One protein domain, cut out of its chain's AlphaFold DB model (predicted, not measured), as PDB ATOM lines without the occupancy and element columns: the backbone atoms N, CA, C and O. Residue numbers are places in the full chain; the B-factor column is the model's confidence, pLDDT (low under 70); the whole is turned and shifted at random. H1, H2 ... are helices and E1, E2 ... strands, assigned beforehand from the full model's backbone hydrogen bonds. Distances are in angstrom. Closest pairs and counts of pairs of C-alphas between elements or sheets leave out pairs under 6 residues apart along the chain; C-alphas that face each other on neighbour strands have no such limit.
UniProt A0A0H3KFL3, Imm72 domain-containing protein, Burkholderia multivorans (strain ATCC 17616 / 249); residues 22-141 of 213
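What this domain is: This is residues 22 to 141 of the 213 residues of the protein "Imm72 domain-containing protein" of Burkholderia multivorans (strain ATCC 17616 / 249) (UniProt A0A0H3KFL3). There is little regular structure: a small, strongly twisted antiparallel sheet has long loops and tails reaching from it, with two helical turns away from it. Of 120 printed residues, 34 are in H1, H2 and then E1 to E5, class mixed. The whole is loose, radius of gyration of the C-alphas 17.8 A, spanning 58 by 41 by 31 A.

Where its parts are: E2, residues 67 to 75, runs 24.4 A from C-alpha 67 at (35.282, -44.525, -44.603). E5, 119 to 125, ends at (37.140, -47.404, -47.351). E1 is 56 to 58, E3 89 to 92, E4 97 to 99, H1 22 to 25, H2 27 to 30.

How they stand to each other: E3, in a hairpin with E2, and E4 lie on one side of E2, E5 on the other. N 73 to O 91, N 69 to O 97, N 121 to O 70 and, for neighbours E1 and E5, N 120 to O 57 each measure 2.8 A. H1 and H2, too short for O i to N i+4 pairs, are not on the sheet.

The domain as a whole: The printed part has no cut. Links H2 to E1, E2 to E3 and E4 to E5 are long. Residues 52 to 53, 74 to 90 and 140 to 141 have pLDDT under 70.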
ATOM      1  N   SER A  22      20.014 -45.903 -31.112       79.19
ATOM      2  CA  SER A  22      18.884 -45.003 -30.852       79.19
ATOM      3  C   SER A  22      19.102 -43.579 -31.365       79.19
ATOM      4  O   SER A  22      18.128 -42.894 -31.642       79.19
ATOM      5  N   LEU A  23      20.350 -43.130 -31.550       77.88
ATOM      6  CA  LEU A  23      20.623 -41.822 -32.156       77.88
ATOM      7  C   LEU A  23      20.217 -41.760 -33.635       77.88
ATOM      8  O   LEU A  23      19.926 -40.674 -34.122       77.88
ATOM      9  N   LEU A  24      20.199 -42.906 -34.323       77.69
ATOM     10  CA  LEU A  24      19.761 -43.041 -35.714       77.69
ATOM     11  C   LEU A  24      18.269 -43.394 -35.805       77.69
ATOM     12  O   LEU A  24      17.587 -42.944 -36.719       77.69
ATOM     13  N   LEU A  25      17.781 -44.219 -34.874       83.31
ATOM     14  CA  LEU A  25      16.458 -44.850 -34.944       83.31
ATOM     15  C   LEU A  25      15.343 -44.083 -34.222       83.31
ATOM     16  O   LEU A  25      14.204 -44.533 -34.224       83.31
ATOM     17  N   ASP A  26      15.650 -42.960 -33.577       85.25
ATOM     18  CA  ASP A  26      14.658 -42.104 -32.923       85.25
ATOM     19  C   ASP A  26      14.121 -41.061 -33.923       85.25
ATOM     20  O   ASP A  26      14.860 -40.142 -34.288       85.25
ATOM     21  N   PRO A  27      12.845 -41.144 -34.358       83.50
ATOM     22  CA  PRO A  27      12.268 -40.178 -35.293       83.50
ATOM     23  C   PRO A  27      12.280 -38.740 -34.760       83.50
ATOM     24  O   PRO A  27      12.357 -37.795 -35.543       83.50
ATOM     25  N   GLY A  28      12.257 -38.555 -33.435       84.56
ATOM     26  CA  GLY A  28      12.336 -37.237 -32.809       84.56
ATOM     27  C   GLY A  28      13.656 -36.517 -33.098       84.56
ATOM     28  O   GLY A  28      13.686 -35.290 -33.121       84.56
ATOM     29  N   ARG A  29      14.733 -37.257 -33.402       82.06
ATOM     30  CA  ARG A  29      16.064 -36.705 -33.728       82.06
ATOM     31  C   ARG A  29      16.146 -36.035 -35.096       82.06
ATOM     32  O   ARG A  29      17.142 -35.368 -35.360       82.06
ATOM     33  N   TYR A  30      15.134 -36.222 -35.939       80.94
ATOM     34  CA  TYR A  30      15.065 -35.650 -37.283       80.94
ATOM     35  C   TYR A  30      14.284 -34.333 -37.317       80.94
ATOM     36  O   TYR A  30      14.257 -33.669 -38.349       80.94
ATOM     37  N   ASN A  31      13.654 -33.938 -36.207       83.56
ATOM     38  CA  ASN A  31      12.973 -32.659 -36.075       83.56
ATOM     39  C   ASN A  31      13.896 -31.649 -35.379       83.56
ATOM     40  O   ASN A  31      14.202 -31.793 -34.198       83.56
ATOM     41  N   HIS A  32      14.308 -30.609 -36.105       78.06
ATOM     42  CA  HIS A  32      15.192 -29.549 -35.606       78.06
ATOM     43  C   HIS A  32      14.436 -28.250 -35.285       78.06
ATOM     44  O   HIS A  32      15.033 -27.174 -35.204       78.06
ATOM     45  N   GLY A  33      13.108 -28.320 -35.151       79.06
ATOM     46  CA  GLY A  33      12.218 -27.189 -34.887       79.06
ATOM     47  C   GLY A  33      11.974 -26.305 -36.113       79.06
ATOM     48  O   GLY A  33      10.826 -26.037 -36.455       79.06
ATOM     49  N   PHE A  34      13.040 -25.878 -36.796       77.12
ATOM     50  CA  PHE A  34      12.962 -25.054 -38.011       77.12
ATOM     51  C   PHE A  34      12.782 -25.875 -39.290       77.12
ATOM     52  O   PHE A  34      12.196 -25.388 -40.256       77.12
ATOM     53  N   TYR A  35      13.287 -27.108 -39.303       73.94
ATOM     54  CA  TYR A  35      13.159 -28.043 -40.413       73.94
ATOM     55  C   TYR A  35      13.132 -29.483 -39.897       73.94
ATOM     56  O   TYR A  35      13.591 -29.771 -38.788       73.94
ATOM     57  N   THR A  36      12.604 -30.382 -40.724       78.69
ATOM     58  CA  THR A  36      12.567 -31.821 -40.457       78.69
ATOM     59  C   THR A  36      13.347 -32.537 -41.549       78.69
ATOM     60  O   THR A  36      13.071 -32.343 -42.731       78.69
ATOM     61  N   LEU A  37      14.323 -33.352 -41.161       79.81
ATOM     62  CA  LEU A  37      15.020 -34.251 -42.076       79.81
ATOM     63  C   LEU A  37      14.154 -35.488 -42.347       79.81
ATOM     64  O   LEU A  37      13.410 -35.945 -41.479       79.81
ATOM     65  N   GLY A  38      14.246 -36.041 -43.557       78.00
ATOM     66  CA  GLY A  38      13.575 -37.297 -43.884       78.00
ATOM     67  C   GLY A  38      14.076 -38.424 -42.982       78.00
ATOM     68  O   GLY A  38      15.285 -38.606 -42.832       78.00
ATOM     69  N   TYR A  39      13.155 -39.179 -42.383       81.56
ATOM     70  CA  TYR A  39      13.527 -40.388 -41.658       81.56
ATOM     71  C   TYR A  39      14.054 -41.428 -42.663       81.56
ATOM     72  O   TYR A  39      13.406 -41.642 -43.692       81.56
ATOM     73  N   PRO A  40      15.207 -42.069 -42.408       76.94
ATOM     74  CA  PRO A  40      15.816 -42.983 -43.360       76.94
ATOM     75  C   PRO A  40      14.913 -44.185 -43.625       76.94
ATOM     76  O   PRO A  40      14.376 -44.812 -42.708       76.94
ATOM     77  N   VAL A  41      14.787 -44.537 -44.903       78.12
ATOM     78  CA  VAL A  41      14.157 -45.788 -45.322       78.12
ATOM     79  C   VAL A  41      15.226 -46.871 -45.294       78.12
ATOM     80  O   VAL A  41      16.136 -46.890 -46.121       78.12
ATOM     81  N   PHE A  42      15.139 -47.763 -44.312       76.50
ATOM     82  CA  PHE A  42      16.045 -48.902 -44.224       76.50
ATOM     83  C   PHE A  42      15.632 -49.986 -45.227       76.50
ATOM     84  O   PHE A  42      14.436 -50.273 -45.349       76.50
ATOM     85  N   PRO A  43      16.587 -50.617 -45.928       79.94
ATOM     86  CA  PRO A  43      16.272 -51.753 -46.780       79.94
ATOM     87  C   PRO A  43      15.706 -52.900 -45.933       79.94
ATOM     88  O   PRO A  43      16.112 -53.111 -44.790       79.94
ATOM     89  N   SER A  44      14.783 -53.677 -46.509       80.50
ATOM     90  CA  SER A  44      14.192 -54.856 -45.853       80.50
ATOM     91  C   SER A  44      15.217 -55.954 -45.558       80.50
ATOM     92  O   SER A  44      14.982 -56.814 -44.711       80.50
ATOM     93  N   TYR A  45      16.356 -55.912 -46.248       85.19
ATOM     94  CA  TYR A  45      17.484 -56.804 -46.066       85.19
ATOM     95  C   TYR A  45      18.749 -55.989 -45.801       85.19
ATOM     96  O   TYR A  45      19.125 -55.134 -46.604       85.19
ATOM     97  N   LEU A  46      19.413 -56.276 -44.682       80.00
ATOM     98  CA  LEU A  46      20.735 -55.749 -44.371       80.00
ATOM     99  C   LEU A  46      21.768 -56.845 -44.661       80.00
ATOM    100  O   LEU A  46      21.641 -57.935 -44.094       80.00
ATOM    101  N   PRO A  47      22.767 -56.595 -45.527       79.69
ATOM    102  CA  PRO A  47      23.846 -57.550 -45.732       79.69
ATOM    103  C   PRO A  47      24.636 -57.744 -44.433       79.69
ATOM    104  O   PRO A  47      24.658 -56.867 -43.564       79.69
ATOM    105  N   GLU A  48      25.309 -58.888 -44.309       82.81
ATOM    106  CA  GLU A  48      26.238 -59.101 -43.201       82.81
ATOM    107  C   GLU A  48      27.328 -58.026 -43.195       82.81
ATOM    108  O   GLU A  48      27.788 -57.565 -44.246       82.81
ATOM    109  N   VAL A  49      27.750 -57.629 -41.992       77.75
ATOM    110  CA  VAL A  49      28.866 -56.696 -41.832       77.75
ATOM    111  C   VAL A  49      30.103 -57.336 -42.466       77.75
ATOM    112  O   VAL A  49      30.452 -58.458 -42.085       77.75
ATOM    113  N   PRO A  50      30.778 -56.658 -43.413       75.06
ATOM    114  CA  PRO A  50      31.990 -57.186 -44.016       75.06
ATOM    115  C   PRO A  50      32.997 -57.571 -42.936       75.06
ATOM    116  O   PRO A  50      33.164 -56.853 -41.947       75.06
ATOM    117  N   ASN A  51      33.695 -58.692 -43.120       71.00
ATOM    118  CA  ASN A  51      34.761 -59.059 -42.201       71.00
ATOM    119  C   ASN A  51      35.895 -58.028 -42.331       71.00
ATOM    120  O   ASN A  51      36.661 -58.049 -43.296       71.00
ATOM    121  N   GLY A  52      35.945 -57.077 -41.393       63.03
ATOM    122  CA  GLY A  52      36.893 -55.969 -41.394       63.03
ATOM    123  C   GLY A  52      38.330 -56.470 -41.297       63.03
ATOM    124  O   GLY A  52      38.794 -56.836 -40.217       63.03
ATOM    125  N   ALA A  53      39.037 -56.468 -42.426       65.44
ATOM    126  CA  ALA A  53      40.471 -56.754 -42.515       65.44
ATOM    127  C   ALA A  53      41.322 -55.475 -42.651       65.44
ATOM    128  O   ALA A  53      42.524 -55.551 -42.902       65.44
ATOM    129  N   GLY A  54      40.702 -54.297 -42.525       81.44
ATOM    130  CA  GLY A  54      41.381 -53.013 -42.651       81.44
ATOM    131  C   GLY A  54      42.263 -52.655 -41.443       81.44
ATOM    132  O   GLY A  54      42.267 -53.362 -40.429       81.44
ATOM    133  N   PRO A  55      43.030 -51.553 -41.531       90.25
ATOM    134  CA  PRO A  55      43.905 -51.101 -40.455       90.25
ATOM    135  C   PRO A  55      43.142 -50.838 -39.154       90.25
ATOM    136  O   PRO A  55      41.968 -50.454 -39.157       90.25
ATOM    137  N   VAL A  56      43.851 -51.006 -38.036       91.56
ATOM    138  CA  VAL A  56      43.374 -50.641 -36.699       91.56
ATOM    139  C   VAL A  56      44.163 -49.434 -36.204       91.56
ATOM    140  O   VAL A  56      45.389 -49.497 -36.127       91.56
ATOM    141  N   ILE A  57      43.462 -48.362 -35.842       92.12
ATOM    142  CA  ILE A  57      44.030 -47.130 -35.277       92.12
ATOM    143  C   ILE A  57      43.530 -46.918 -33.847       92.12
ATOM    144  O   ILE A  57      42.496 -47.463 -33.456       92.12
ATOM    145  N   SER A  58      44.254 -46.143 -33.047       93.06
ATOM    146  CA  SER A  58      43.837 -45.753 -31.696       93.06
ATOM    147  C   SER A  58      43.279 -44.331 -31.695       93.06
ATOM    148  O   SER A  58      43.636 -43.517 -32.543       93.06
ATOM    149  N   SER A  59      42.418 -44.001 -30.731       91.25
ATOM    150  CA  SER A  59      41.997 -42.615 -30.504       91.25
ATOM    151  C   SER A  59      43.206 -41.673 -30.436       91.25
ATOM    152  O   SER A  59      44.201 -41.978 -29.779       91.25
ATOM    153  N   GLY A  60      43.118 -40.530 -31.116       90.94
ATOM    154  CA  GLY A  60      44.197 -39.550 -31.256       90.94
ATOM    155  C   GLY A  60      45.096 -39.748 -32.483       90.94
ATOM    156  O   GLY A  60      45.685 -38.759 -32.939       90.94
ATOM    157  N   ASP A  61      45.167 -40.962 -33.044       93.62
ATOM    158  CA  ASP A  61      45.895 -41.237 -34.288       93.62
ATOM    159  C   ASP A  61      45.229 -40.527 -35.470       93.62
ATOM    160  O   ASP A  61      44.016 -40.298 -35.481       93.62
ATOM    161  N   LYS A  62      46.021 -40.191 -36.492       93.69
ATOM    162  CA  LYS A  62      45.474 -39.682 -37.751       93.69
ATOM    163  C   LYS A  62      44.742 -40.789 -38.501       93.69
ATOM    164  O   LYS A  62      45.289 -41.873 -38.707       93.69
ATOM    165  N   VAL A  63      43.538 -40.481 -38.966       93.12
ATOM    166  CA  VAL A  63      42.753 -41.374 -39.817       93.12
ATOM    167  C   VAL A  63      43.395 -41.448 -41.214       93.12
ATOM    168  O   VAL A  63      43.594 -40.406 -41.843       93.12
ATOM    169  N   PRO A  64      43.731 -42.645 -41.734       94.62
ATOM    170  CA  PRO A  64      44.457 -42.784 -43.001       94.62
ATOM    171  C   PRO A  64      43.575 -42.603 -44.247       94.62
ATOM    172  O   PRO A  64      44.069 -42.246 -45.320       94.62
ATOM    173  N   CYS A  65      42.273 -42.857 -44.135       92.31
ATOM    174  CA  CYS A  65      41.343 -42.823 -45.256       92.31
ATOM    175  C   CYS A  65      39.924 -42.498 -44.795       92.31
ATOM    176  O   CYS A  65      39.541 -42.797 -43.661       92.31
ATOM    177  N   ASP A  66      39.159 -41.924 -45.716       91.94
ATOM    178  CA  ASP A  66      37.726 -41.753 -45.546       91.94
ATOM    179  C   ASP A  66      37.055 -43.127 -45.469       91.94
ATOM    180  O   ASP A  66      37.485 -44.077 -46.133       91.94
ATOM    181  N   GLY A  67      36.020 -43.268 -44.647       92.19
ATOM    182  CA  GLY A  67      35.282 -44.525 -44.603       92.19
ATOM    183  C   GLY A  67      34.545 -44.798 -43.310       92.19
ATOM    184  O   GLY A  67      34.492 -43.967 -42.404       92.19
ATOM    185  N   ILE A  68      33.986 -46.002 -43.229       91.88
ATOM    186  CA  ILE A  68      33.252 -46.503 -42.069       91.88
ATOM    187  C   ILE A  68      34.208 -47.298 -41.184       91.88
ATOM    188  O   ILE A  68      34.823 -48.279 -41.612       91.88
ATOM    189  N   TRP A  69      34.287 -46.886 -39.925       92.06
ATOM    190  CA  TRP A  69      35.137 -47.471 -38.902       92.06
ATOM    191  C   TRP A  69      34.286 -48.008 -37.762       92.06
ATOM    192  O   TRP A  69      33.357 -47.346 -37.293       92.06
ATOM    193  N   GLU A  70      34.623 -49.195 -37.276       91.50
ATOM    194  CA  GLU A  70      33.982 -49.773 -36.103       91.50
ATOM    195  C   GLU A  70      34.889 -49.714 -34.871       91.50
ATOM    196  O   GLU A  70      36.107 -49.886 -34.984       91.50
ATOM    197  N   PRO A  71      34.320 -49.514 -33.676       90.31
ATOM    198  CA  PRO A  71      35.076 -49.641 -32.447       90.31
ATOM    199  C   PRO A  71      35.303 -51.120 -32.122       90.31
ATOM    200  O   PRO A  71      34.363 -51.917 -32.108       90.31
ATOM    201  N   VAL A  72      36.542 -51.488 -31.805       87.44
ATOM    202  CA  VAL A  72      36.921 -52.861 -31.455       87.44
ATOM    203  C   VAL A  72      37.484 -52.956 -30.040       87.44
ATOM    204  O   VAL A  72      38.418 -52.245 -29.661       87.44
ATOM    205  N   ALA A  73      36.947 -53.890 -29.259       78.69
ATOM    206  CA  ALA A  73      37.584 -54.374 -28.044       78.69
ATOM    207  C   ALA A  73      38.634 -55.416 -28.442       78.69
ATOM    208  O   ALA A  73      38.301 -56.417 -29.073       78.69
ATOM    209  N   ILE A  74      39.901 -55.177 -28.094       67.75
ATOM    210  CA  ILE A  74      40.958 -56.180 -28.260       67.75
ATOM    211  C   ILE A  74      41.020 -56.994 -26.975       67.75
ATOM    212  O   ILE A  74      41.525 -56.500 -25.964       67.75
ATOM    213  N   GLU A  75      40.544 -58.235 -27.020       59.88
ATOM    214  CA  GLU A  75      40.818 -59.189 -25.953       59.88
ATOM    215  C   GLU A  75      42.256 -59.691 -26.127       59.88
ATOM    216  O   GLU A  75      42.621 -60.292 -27.136       59.88
ATOM    217  N   GLN A  76      43.121 -59.381 -25.161       53.75
ATOM    218  CA  GLN A  76      44.409 -60.054 -25.049       53.75
ATOM    219  C   GLN A  76      44.173 -61.342 -24.268       53.75
ATOM    220  O   GLN A  76      43.909 -61.294 -23.065       53.75
ATOM    221  N   SER A  77      44.278 -62.486 -24.935       47.88
ATOM    222  CA  SER A  77      44.345 -63.788 -24.281       47.88
ATOM    223  C   SER A  77      45.574 -63.819 -23.362       47.88
ATOM    224  O   SER A  77      46.702 -64.073 -23.774       47.88
ATOM    225  N   LYS A  78      45.375 -63.526 -22.071       45.56
ATOM    226  CA  LYS A  78      46.387 -63.685 -21.014       45.56
ATOM    227  C   LYS A  78      46.523 -65.155 -20.602       45.56
ATOM    228  O   LYS A  78      46.509 -65.465 -19.414       45.56
ATOM    229  N   LEU A  79      46.647 -66.074 -21.557       41.56
ATOM    230  CA  LEU A  79      47.034 -67.443 -21.236       41.56
ATOM    231  C   LEU A  79      48.536 -67.595 -21.510       41.56
ATOM    232  O   LEU A  79      48.971 -67.664 -22.651       41.56
ATOM    233  N   LEU A  80      49.324 -67.632 -20.432       46.22
ATOM    234  CA  LEU A  80      50.691 -68.173 -20.407       46.22
ATOM    235  C   LEU A  80      51.778 -67.423 -21.208       46.22
ATOM    236  O   LEU A  80      52.694 -68.045 -21.732       46.22
ATOM    237  N   GLY A  81      51.747 -66.085 -21.240       48.91
ATOM    238  CA  GLY A  81      52.941 -65.263 -21.529       48.91
ATOM    239  C   GLY A  81      53.535 -65.361 -22.941       48.91
ATOM    240  O   GLY A  81      54.537 -64.707 -23.219       48.91
ATOM    241  N   ILE A  82      52.918 -66.122 -23.841       48.28
ATOM    242  CA  ILE A  82      53.276 -66.217 -25.254       48.28
ATOM    243  C   ILE A  82      52.059 -65.724 -26.026       48.28
ATOM    244  O   ILE A  82      51.008 -66.350 -25.979       48.28
ATOM    245  N   VAL A  83      52.188 -64.580 -26.699       44.12
ATOM    246  CA  VAL A  83      51.149 -64.051 -27.592       44.12
ATOM    247  C   VAL A  83      51.435 -64.591 -28.994       44.12
ATOM    248  O   VAL A  83      52.409 -64.145 -29.605       44.12
ATOM    249  N   PRO A  84      50.634 -65.526 -29.536       42.38
ATOM    250  CA  PRO A  84      50.738 -65.889 -30.939       42.38
ATOM    251  C   PRO A  84      50.374 -64.660 -31.777       42.38
ATOM    252  O   PRO A  84      49.336 -64.026 -31.564       42.38
ATOM    253  N   VAL A  85      51.235 -64.297 -32.727       42.22
ATOM    254  CA  VAL A  85      50.927 -63.270 -33.727       42.22
ATOM    255  C   VAL A  85      49.769 -63.800 -34.576       42.22
ATOM    256  O   VAL A  85      49.978 -64.613 -35.467       42.22
ATOM    257  N   GLY A  86      48.543 -63.394 -34.249       43.53
ATOM    258  CA  GLY A  86      47.338 -63.801 -34.979       43.53
ATOM    259  C   GLY A  86      46.094 -63.996 -34.116       43.53
ATOM    260  O   GLY A  86      44.995 -63.894 -34.641       43.53
ATOM    261  N   ASP A  87      46.237 -64.190 -32.802       40.41
ATOM    262  CA  ASP A  87      45.111 -64.584 -31.937       40.41
ATOM    263  C   ASP A  87      44.505 -63.397 -31.164       40.41
ATOM    264  O   ASP A  87      44.330 -63.417 -29.947       40.41
ATOM    265  N   ARG A  88      44.249 -62.292 -31.877       51.75
ATOM    266  CA  ARG A  88      43.510 -61.145 -31.328       51.75
ATOM    267  C   ARG A  88      42.051 -61.286 -31.731       51.75
ATOM    268  O   ARG A  88      41.675 -60.862 -32.822       51.75
ATOM    269  N   SER A  89      41.220 -61.842 -30.854       55.12
ATOM    270  CA  SER A  89      39.773 -61.717 -31.006       55.12
ATOM    271  C   SER A  89      39.395 -60.248 -30.798       55.12
ATOM    272  O   SER A  89      39.511 -59.680 -29.711       55.12
ATOM    273  N   SER A  90      38.989 -59.590 -31.881       63.44
ATOM    274  CA  SER A  90      38.392 -58.261 -31.830       63.44
ATOM    275  C   SER A  90      36.877 -58.402 -31.854       63.44
ATOM    276  O   SER A  90      36.329 -58.907 -32.835       63.44
ATOM    277  N   ARG A  91      36.195 -57.955 -30.798       70.19
ATOM    278  CA  ARG A  91      34.729 -57.847 -30.786       70.19
ATOM    279  C   ARG A  91      34.325 -56.405 -31.042       70.19
ATOM    280  O   ARG A  91      34.978 -55.490 -30.538       70.19
ATOM    281  N   ASN A  92      33.250 -56.210 -31.798       74.75
ATOM    282  CA  ASN A  92      32.640 -54.896 -31.919       74.75
ATOM    283  C   ASN A  92      32.248 -54.373 -30.525       74.75
ATOM    284  O   ASN A  92      31.700 -55.120 -29.715       74.75
ATOM    285  N   ASN A  93      32.556 -53.107 -30.253       77.38
ATOM    286  CA  ASN A  93      32.359 -52.473 -28.950       77.38
ATOM    287  C   ASN A  93      31.538 -51.174 -29.044       77.38
ATOM    288  O   ASN A  93      31.764 -50.236 -28.279       77.38
ATOM    289  N   GLY A  94      30.624 -51.076 -30.015       82.25
ATOM    290  CA  GLY A  94      29.769 -49.899 -30.177       82.25
ATOM    291  C   GLY A  94      29.428 -49.539 -31.622       82.25
ATOM    292  O   GLY A  94      29.660 -50.292 -32.565       82.25
ATOM    293  N   CYS A  95      28.862 -48.345 -31.791       87.06
ATOM    294  CA  CYS A  95      28.377 -47.868 -33.083       87.06
ATOM    295  C   CYS A  95      29.504 -47.543 -34.064       87.06
ATOM    296  O   CYS A  95      30.511 -46.925 -33.710       87.06
ATOM    297  N   PHE A  96      29.282 -47.903 -35.326       89.88
ATOM    298  CA  PHE A  96      30.181 -47.544 -36.415       89.88
ATOM    299  C   PHE A  96      30.107 -46.034 -36.647       89.88
ATOM    300  O   PHE A  96      29.061 -45.421 -36.438       89.88
ATOM    301  N   ASN A  97      31.215 -45.429 -37.059       90.12
ATOM    302  CA  ASN A  97      31.289 -44.009 -37.374       90.12
ATOM    303  C   ASN A  97      31.961 -43.820 -38.735       90.12
ATOM    304  O   ASN A  97      32.843 -44.592 -39.109       90.12
ATOM    305  N   TYR A  98      31.550 -42.783 -39.460       91.38
ATOM    306  CA  TYR A  98      32.260 -42.354 -40.657       91.38
ATOM    307  C   TYR A  98      33.384 -41.400 -40.255       91.38
ATOM    308  O   TYR A  98      33.124 -40.398 -39.584       91.38
ATOM    309  N   PHE A  99      34.620 -41.700 -40.643       91.25
ATOM    310  CA  PHE A  99      35.756 -40.808 -40.428       91.25
ATOM    311  C   PHE A  99      36.239 -40.223 -41.741       91.25
ATOM    312  O   PHE A  99      36.175 -40.873 -42.780       91.25
ATOM    313  N   ILE A 100      36.745 -38.997 -41.649       89.75
ATOM    314  CA  ILE A 100      37.411 -38.285 -42.735       89.75
ATOM    315  C   ILE A 100      38.921 -38.440 -42.531       89.75
ATOM    316  O   ILE A 100      39.401 -38.406 -41.397       89.75
ATOM    317  N   ARG A 101      39.684 -38.603 -43.609       90.12
ATOM    318  CA  ARG A 101      41.145 -38.649 -43.607       90.12
ATOM    319  C   ARG A 101      41.725 -37.446 -42.858       90.12
ATOM    320  O   ARG A 101      41.179 -36.347 -42.875       90.12
ATOM    321  N   ASP A 102      42.861 -37.675 -42.206       89.56
ATOM    322  CA  ASP A 102      43.658 -36.690 -41.469       89.56
ATOM    323  C   ASP A 102      43.031 -36.110 -40.192       89.56
ATOM    324  O   ASP A 102      43.749 -35.457 -39.423       89.56
ATOM    325  N   ILE A 103      41.762 -36.402 -39.881       88.44
ATOM    326  CA  ILE A 103      41.217 -36.107 -38.549       88.44
ATOM    327  C   ILE A 103      41.888 -36.996 -37.498       88.44
ATOM    328  O   ILE A 103      42.434 -38.061 -37.803       88.44
ATOM    329  N   ARG A 104      41.810 -36.580 -36.233       91.56
ATOM    330  CA  ARG A 104      42.175 -37.452 -35.115       91.56
ATOM    331  C   ARG A 104      41.034 -38.412 -34.823       91.56
ATOM    332  O   ARG A 104      39.894 -37.983 -34.657       91.56
ATOM    333  N   ALA A 105      41.345 -39.701 -34.734       91.81
ATOM    334  CA  ALA A 105      40.367 -40.715 -34.383       91.81
ATOM    335  C   ALA A 105      39.749 -40.397 -33.007       91.81
ATOM    336  O   ALA A 105      40.489 -40.159 -32.046       91.81
ATOM    337  N   PRO A 106      38.417 -40.382 -32.877       91.56
ATOM    338  CA  PRO A 106      37.768 -39.943 -31.653       91.56
ATOM    339  C   PRO A 106      37.821 -40.996 -30.536       91.56
ATOM    340  O   PRO A 106      38.063 -42.185 -30.760       91.56
ATOM    341  N   ASN A 107      37.551 -40.564 -29.311       90.00
ATOM    342  CA  ASN A 107      37.228 -41.402 -28.162       90.00
ATOM    343  C   ASN A 107      35.738 -41.778 -28.165       90.00
ATOM    344  O   ASN A 107      34.902 -41.100 -28.774       90.00
ATOM    345  N   LEU A 108      35.384 -42.829 -27.428       86.88
ATOM    346  CA  LEU A 108      33.990 -43.155 -27.139       86.88
ATOM    347  C   LEU A 108      33.577 -42.573 -25.795       86.88
ATOM    348  O   LEU A 108      34.370 -42.505 -24.857       86.88
ATOM    349  N   ARG A 109      32.303 -42.193 -25.703       84.19
ATOM    350  CA  ARG A 109      31.641 -41.915 -24.432       84.19
ATOM    351  C   ARG A 109      30.633 -43.019 -24.165       84.19
ATOM    352  O   ARG A 109      29.738 -43.216 -24.987       84.19
ATOM    353  N   ASP A 110      30.785 -43.710 -23.046       75.69
ATOM    354  CA  ASP A 110      29.867 -44.777 -22.662       75.69
ATOM    355  C   ASP A 110      28.539 -44.234 -22.098       75.69
ATOM    356  O   ASP A 110      28.324 -43.021 -21.987       75.69
ATOM    357  N   ALA A 111      27.631 -45.144 -21.739       73.75
ATOM    358  CA  ALA A 111      26.327 -44.801 -21.175       73.75
ATOM    359  C   ALA A 111      26.413 -44.089 -19.810       73.75
ATOM    360  O   ALA A 111      25.477 -43.387 -19.436       73.75
ATOM    361  N   THR A 112      27.523 -44.240 -19.078       77.19
ATOM    362  CA  THR A 112      27.771 -43.552 -17.798       77.19
ATOM    363  C   THR A 112      28.334 -42.143 -17.992       77.19
ATOM    364  O   THR A 112      28.379 -41.349 -17.055       77.19
ATOM    365  N   GLY A 113      28.732 -41.808 -19.221       76.75
ATOM    366  CA  GLY A 113      29.348 -40.536 -19.570       76.75
ATOM    367  C   GLY A 113      30.876 -40.547 -19.494       76.75
ATOM    368  O   GLY A 113      31.484 -39.518 -19.803       76.75
ATOM    369  N   ALA A 114      31.495 -41.675 -19.139       83.69
ATOM    370  CA  ALA A 114      32.945 -41.805 -19.098       83.69
ATOM    371  C   ALA A 114      33.529 -41.832 -20.516       83.69
ATOM    372  O   ALA A 114      32.954 -42.417 -21.438       83.69
ATOM    373  N   VAL A 115      34.670 -41.163 -20.693       86.88
ATOM    374  CA  VAL A 115      35.387 -41.091 -21.969       86.88
ATOM    375  C   VAL A 115      36.500 -42.128 -21.971       86.88
ATOM    376  O   VAL A 115      37.360 -42.108 -21.092       86.88
ATOM    377  N   THR A 116      36.502 -42.998 -22.978       83.50
ATOM    378  CA  THR A 116      37.441 -44.118 -23.074       83.50
ATOM    379  C   THR A 116      38.168 -44.102 -24.414       83.50
ATOM    380  O   THR A 116      37.553 -44.009 -25.484       83.50
ATOM    381  N   GLY A 117      39.496 -44.239 -24.347       86.19
ATOM    382  CA  GLY A 117      40.340 -44.449 -25.519       86.19
ATOM    383  C   GLY A 117      39.904 -45.704 -26.266       86.19
ATOM    384  O   GLY A 117      39.761 -46.776 -25.679       86.19
ATOM    385  N   THR A 118      39.651 -45.559 -27.559       88.31
ATOM    386  CA  THR A 118      39.029 -46.585 -28.394       88.31
ATOM    387  C   THR A 118      39.977 -46.994 -29.506       88.31
ATOM    388  O   THR A 118      40.752 -46.188 -30.016       88.31
ATOM    389  N   ARG A 119      39.926 -48.270 -29.884       91.81
ATOM    390  CA  ARG A 119      40.551 -48.735 -31.117       91.81
ATOM    391  C   ARG A 119      39.498 -48.846 -32.195       91.81
ATOM    392  O   ARG A 119      38.415 -49.364 -31.940       91.81
ATOM    393  N   TRP A 120      39.841 -48.378 -33.380       91.75
ATOM    394  CA  TRP A 120      38.955 -48.306 -34.525       91.75
ATOM    395  C   TRP A 120      39.503 -49.177 -35.634       91.75
ATOM    396  O   TRP A 120      40.666 -49.030 -36.002       91.75
ATOM    397  N   ARG A 121      38.674 -50.070 -36.162       92.44
ATOM    398  CA  ARG A 121      38.996 -50.919 -37.306       92.44
ATOM    399  C   ARG A 121      38.246 -50.421 -38.531       92.44
ATOM    400  O   ARG A 121      37.041 -50.191 -38.456       92.44
ATOM    401  N   LEU A 122      38.946 -50.269 -39.649       92.38
ATOM    402  CA  LEU A 122      38.308 -49.925 -40.916       92.38
ATOM    403  C   LEU A 122      37.454 -51.104 -41.406       92.38
ATOM    404  O   LEU A 122      37.969 -52.210 -41.593       92.38
ATOM    405  N   LEU A 123      36.165 -50.846 -41.628       90.62
ATOM    406  CA  LEU A 123      35.231 -51.789 -42.247       90.62
ATOM    407  C   LEU A 123      35.112 -51.563 -43.751       90.62
ATOM    408  O   LEU A 123      35.039 -52.520 -44.517       90.62
ATOM    409  N   TRP A 124      35.081 -50.298 -44.163       90.44
ATOM    410  CA  TRP A 124      34.885 -49.920 -45.555       90.44
ATOM    411  C   TRP A 124      35.589 -48.600 -45.850       90.44
ATOM    412  O   TRP A 124      35.325 -47.604 -45.180       90.44
ATOM    413  N   GLU A 125      36.485 -48.607 -46.835       92.19
ATOM    414  CA  GLU A 125      37.140 -47.404 -47.351       92.19
ATOM    415  C   GLU A 125      36.225 -46.716 -48.368       92.19
ATOM    416  O   GLU A 125      35.816 -47.346 -49.348       92.19
ATOM    417  N   ASP A 126      35.939 -45.427 -48.169       90.88
ATOM    418  CA  ASP A 126      35.208 -44.648 -49.165       90.88
ATOM    419  C   ASP A 126      36.161 -44.188 -50.269       90.88
ATOM    420  O   ASP A 126      37.066 -43.380 -50.057       90.88
ATOM    421  N   ARG A 127      35.957 -44.727 -51.472       90.06
ATOM    422  CA  ARG A 127      36.733 -44.382 -52.671       90.06
ATOM    423  C   ARG A 127      35.862 -43.830 -53.794       90.06
ATOM    424  O   ARG A 127      36.373 -43.636 -54.894       90.06
ATOM    425  N   ARG A 128      34.570 -43.584 -53.538       86.12
ATOM    426  CA  ARG A 128      33.585 -43.217 -54.573       86.12
ATOM    427  C   ARG A 128      33.937 -41.925 -55.299       86.12
ATOM    428  O   ARG A 128      33.681 -41.828 -56.487       86.12
ATOM    429  N   TYR A 129      34.548 -40.980 -54.589       82.50
ATOM    430  CA  TYR A 129      34.908 -39.662 -55.118       82.50
ATOM    431  C   TYR A 129      36.414 -39.510 -55.377       82.50
ATOM    432  O   TYR A 129      36.904 -38.399 -55.581       82.50
ATOM    433  N   ALA A 130      37.183 -40.603 -55.325       83.88
ATOM    434  CA  ALA A 130      38.645 -40.543 -55.385       83.88
ATOM    435  C   ALA A 130      39.183 -40.059 -56.744       83.88
ATOM    436  O   ALA A 130      40.305 -39.560 -56.812       83.88
ATOM    437  N   ASP A 131      38.398 -40.205 -57.813       87.62
ATOM    438  CA  ASP A 131      38.723 -39.763 -59.173       87.62
ATOM    439  C   ASP A 131      38.104 -38.399 -59.536       87.62
ATOM    440  O   ASP A 131      38.253 -37.932 -60.665       87.62
ATOM    441  N   GLY A 132      37.428 -37.746 -58.584       83.94
ATOM    442  CA  GLY A 132      36.732 -36.477 -58.792       83.94
ATOM    443  C   GLY A 132      35.370 -36.598 -59.483       83.94
ATOM    444  O   GLY A 132      34.736 -35.570 -59.725       83.94
ATOM    445  N   THR A 133      34.895 -37.811 -59.777       87.19
ATOM    446  CA  THR A 133      33.562 -38.047 -60.339       87.19
ATOM    447  C   THR A 133      32.564 -38.309 -59.216       87.19
ATOM    448  O   THR A 133      32.821 -39.085 -58.299       87.19
ATOM    449  N   VAL A 134      31.398 -37.669 -59.282       83.38
ATOM    450  CA  VAL A 134      30.266 -37.990 -58.404       83.38
ATOM    451  C   VAL A 134      29.425 -39.054 -59.116       83.38
ATOM    452  O   VAL A 134      28.908 -38.761 -60.198       83.38
ATOM    453  N   PRO A 135      29.317 -40.286 -58.582       82.94
ATOM    454  CA  PRO A 135      28.451 -41.303 -59.170       82.94
ATOM    455  C   PRO A 135      26.978 -40.883 -59.072       82.94
ATOM    456  O   PRO A 135      26.623 -39.982 -58.315       82.94
ATOM    457  N   ASP A 136      26.106 -41.538 -59.838       83.06
ATOM    458  CA  ASP A 136      24.666 -41.312 -59.709       83.06
ATOM    459  C   ASP A 136      24.171 -41.787 -58.331       83.06
ATOM    460  O   ASP A 136      24.077 -42.983 -58.044       83.06
ATOM    461  N   GLU A 137      23.881 -40.817 -57.468       80.06
ATOM    462  CA  GLU A 137      23.416 -41.003 -56.094       80.06
ATOM    463  C   GLU A 137      21.922 -40.677 -55.936       80.06
ATOM    464  O   GLU A 137      21.423 -40.601 -54.812       80.06
ATOM    465  N   SER A 138      21.188 -40.522 -57.048       78.62
ATOM    466  CA  SER A 138      19.758 -40.169 -57.069       78.62
ATOM    467  C   SER A 138      18.887 -41.084 -56.198       78.62
ATOM    468  O   SER A 138      17.970 -40.608 -55.536       78.62
ATOM    469  N   GLN A 139      19.231 -42.373 -56.106       72.25
ATOM    470  CA  GLN A 139      18.539 -43.369 -55.277       72.25
ATOM    471  C   GLN A 139      18.538 -43.071 -53.765       72.25
ATOM    472  O   GLN A 139      17.713 -43.622 -53.040       72.25
ATOM    473  N   TYR A 140      19.470 -42.246 -53.269       68.50
ATOM    474  CA  TYR A 140      19.543 -41.879 -51.850       68.50
ATOM    475  C   TYR A 140      18.710 -40.643 -51.512       68.50
ATOM    476  O   TYR A 140      18.451 -40.375 -50.337       68.50
ATOM    477  N   PHE A 141      18.273 -39.893 -52.523       67.81
ATOM    478  CA  PHE A 141      17.350 -38.794 -52.330       67.81
ATOM    479  C   PHE A 141      15.948 -39.380 -52.282       67.81
ATOM    480  O   PHE A 141      15.413 -39.844 -53.287       67.81
TER     481      PHE A 141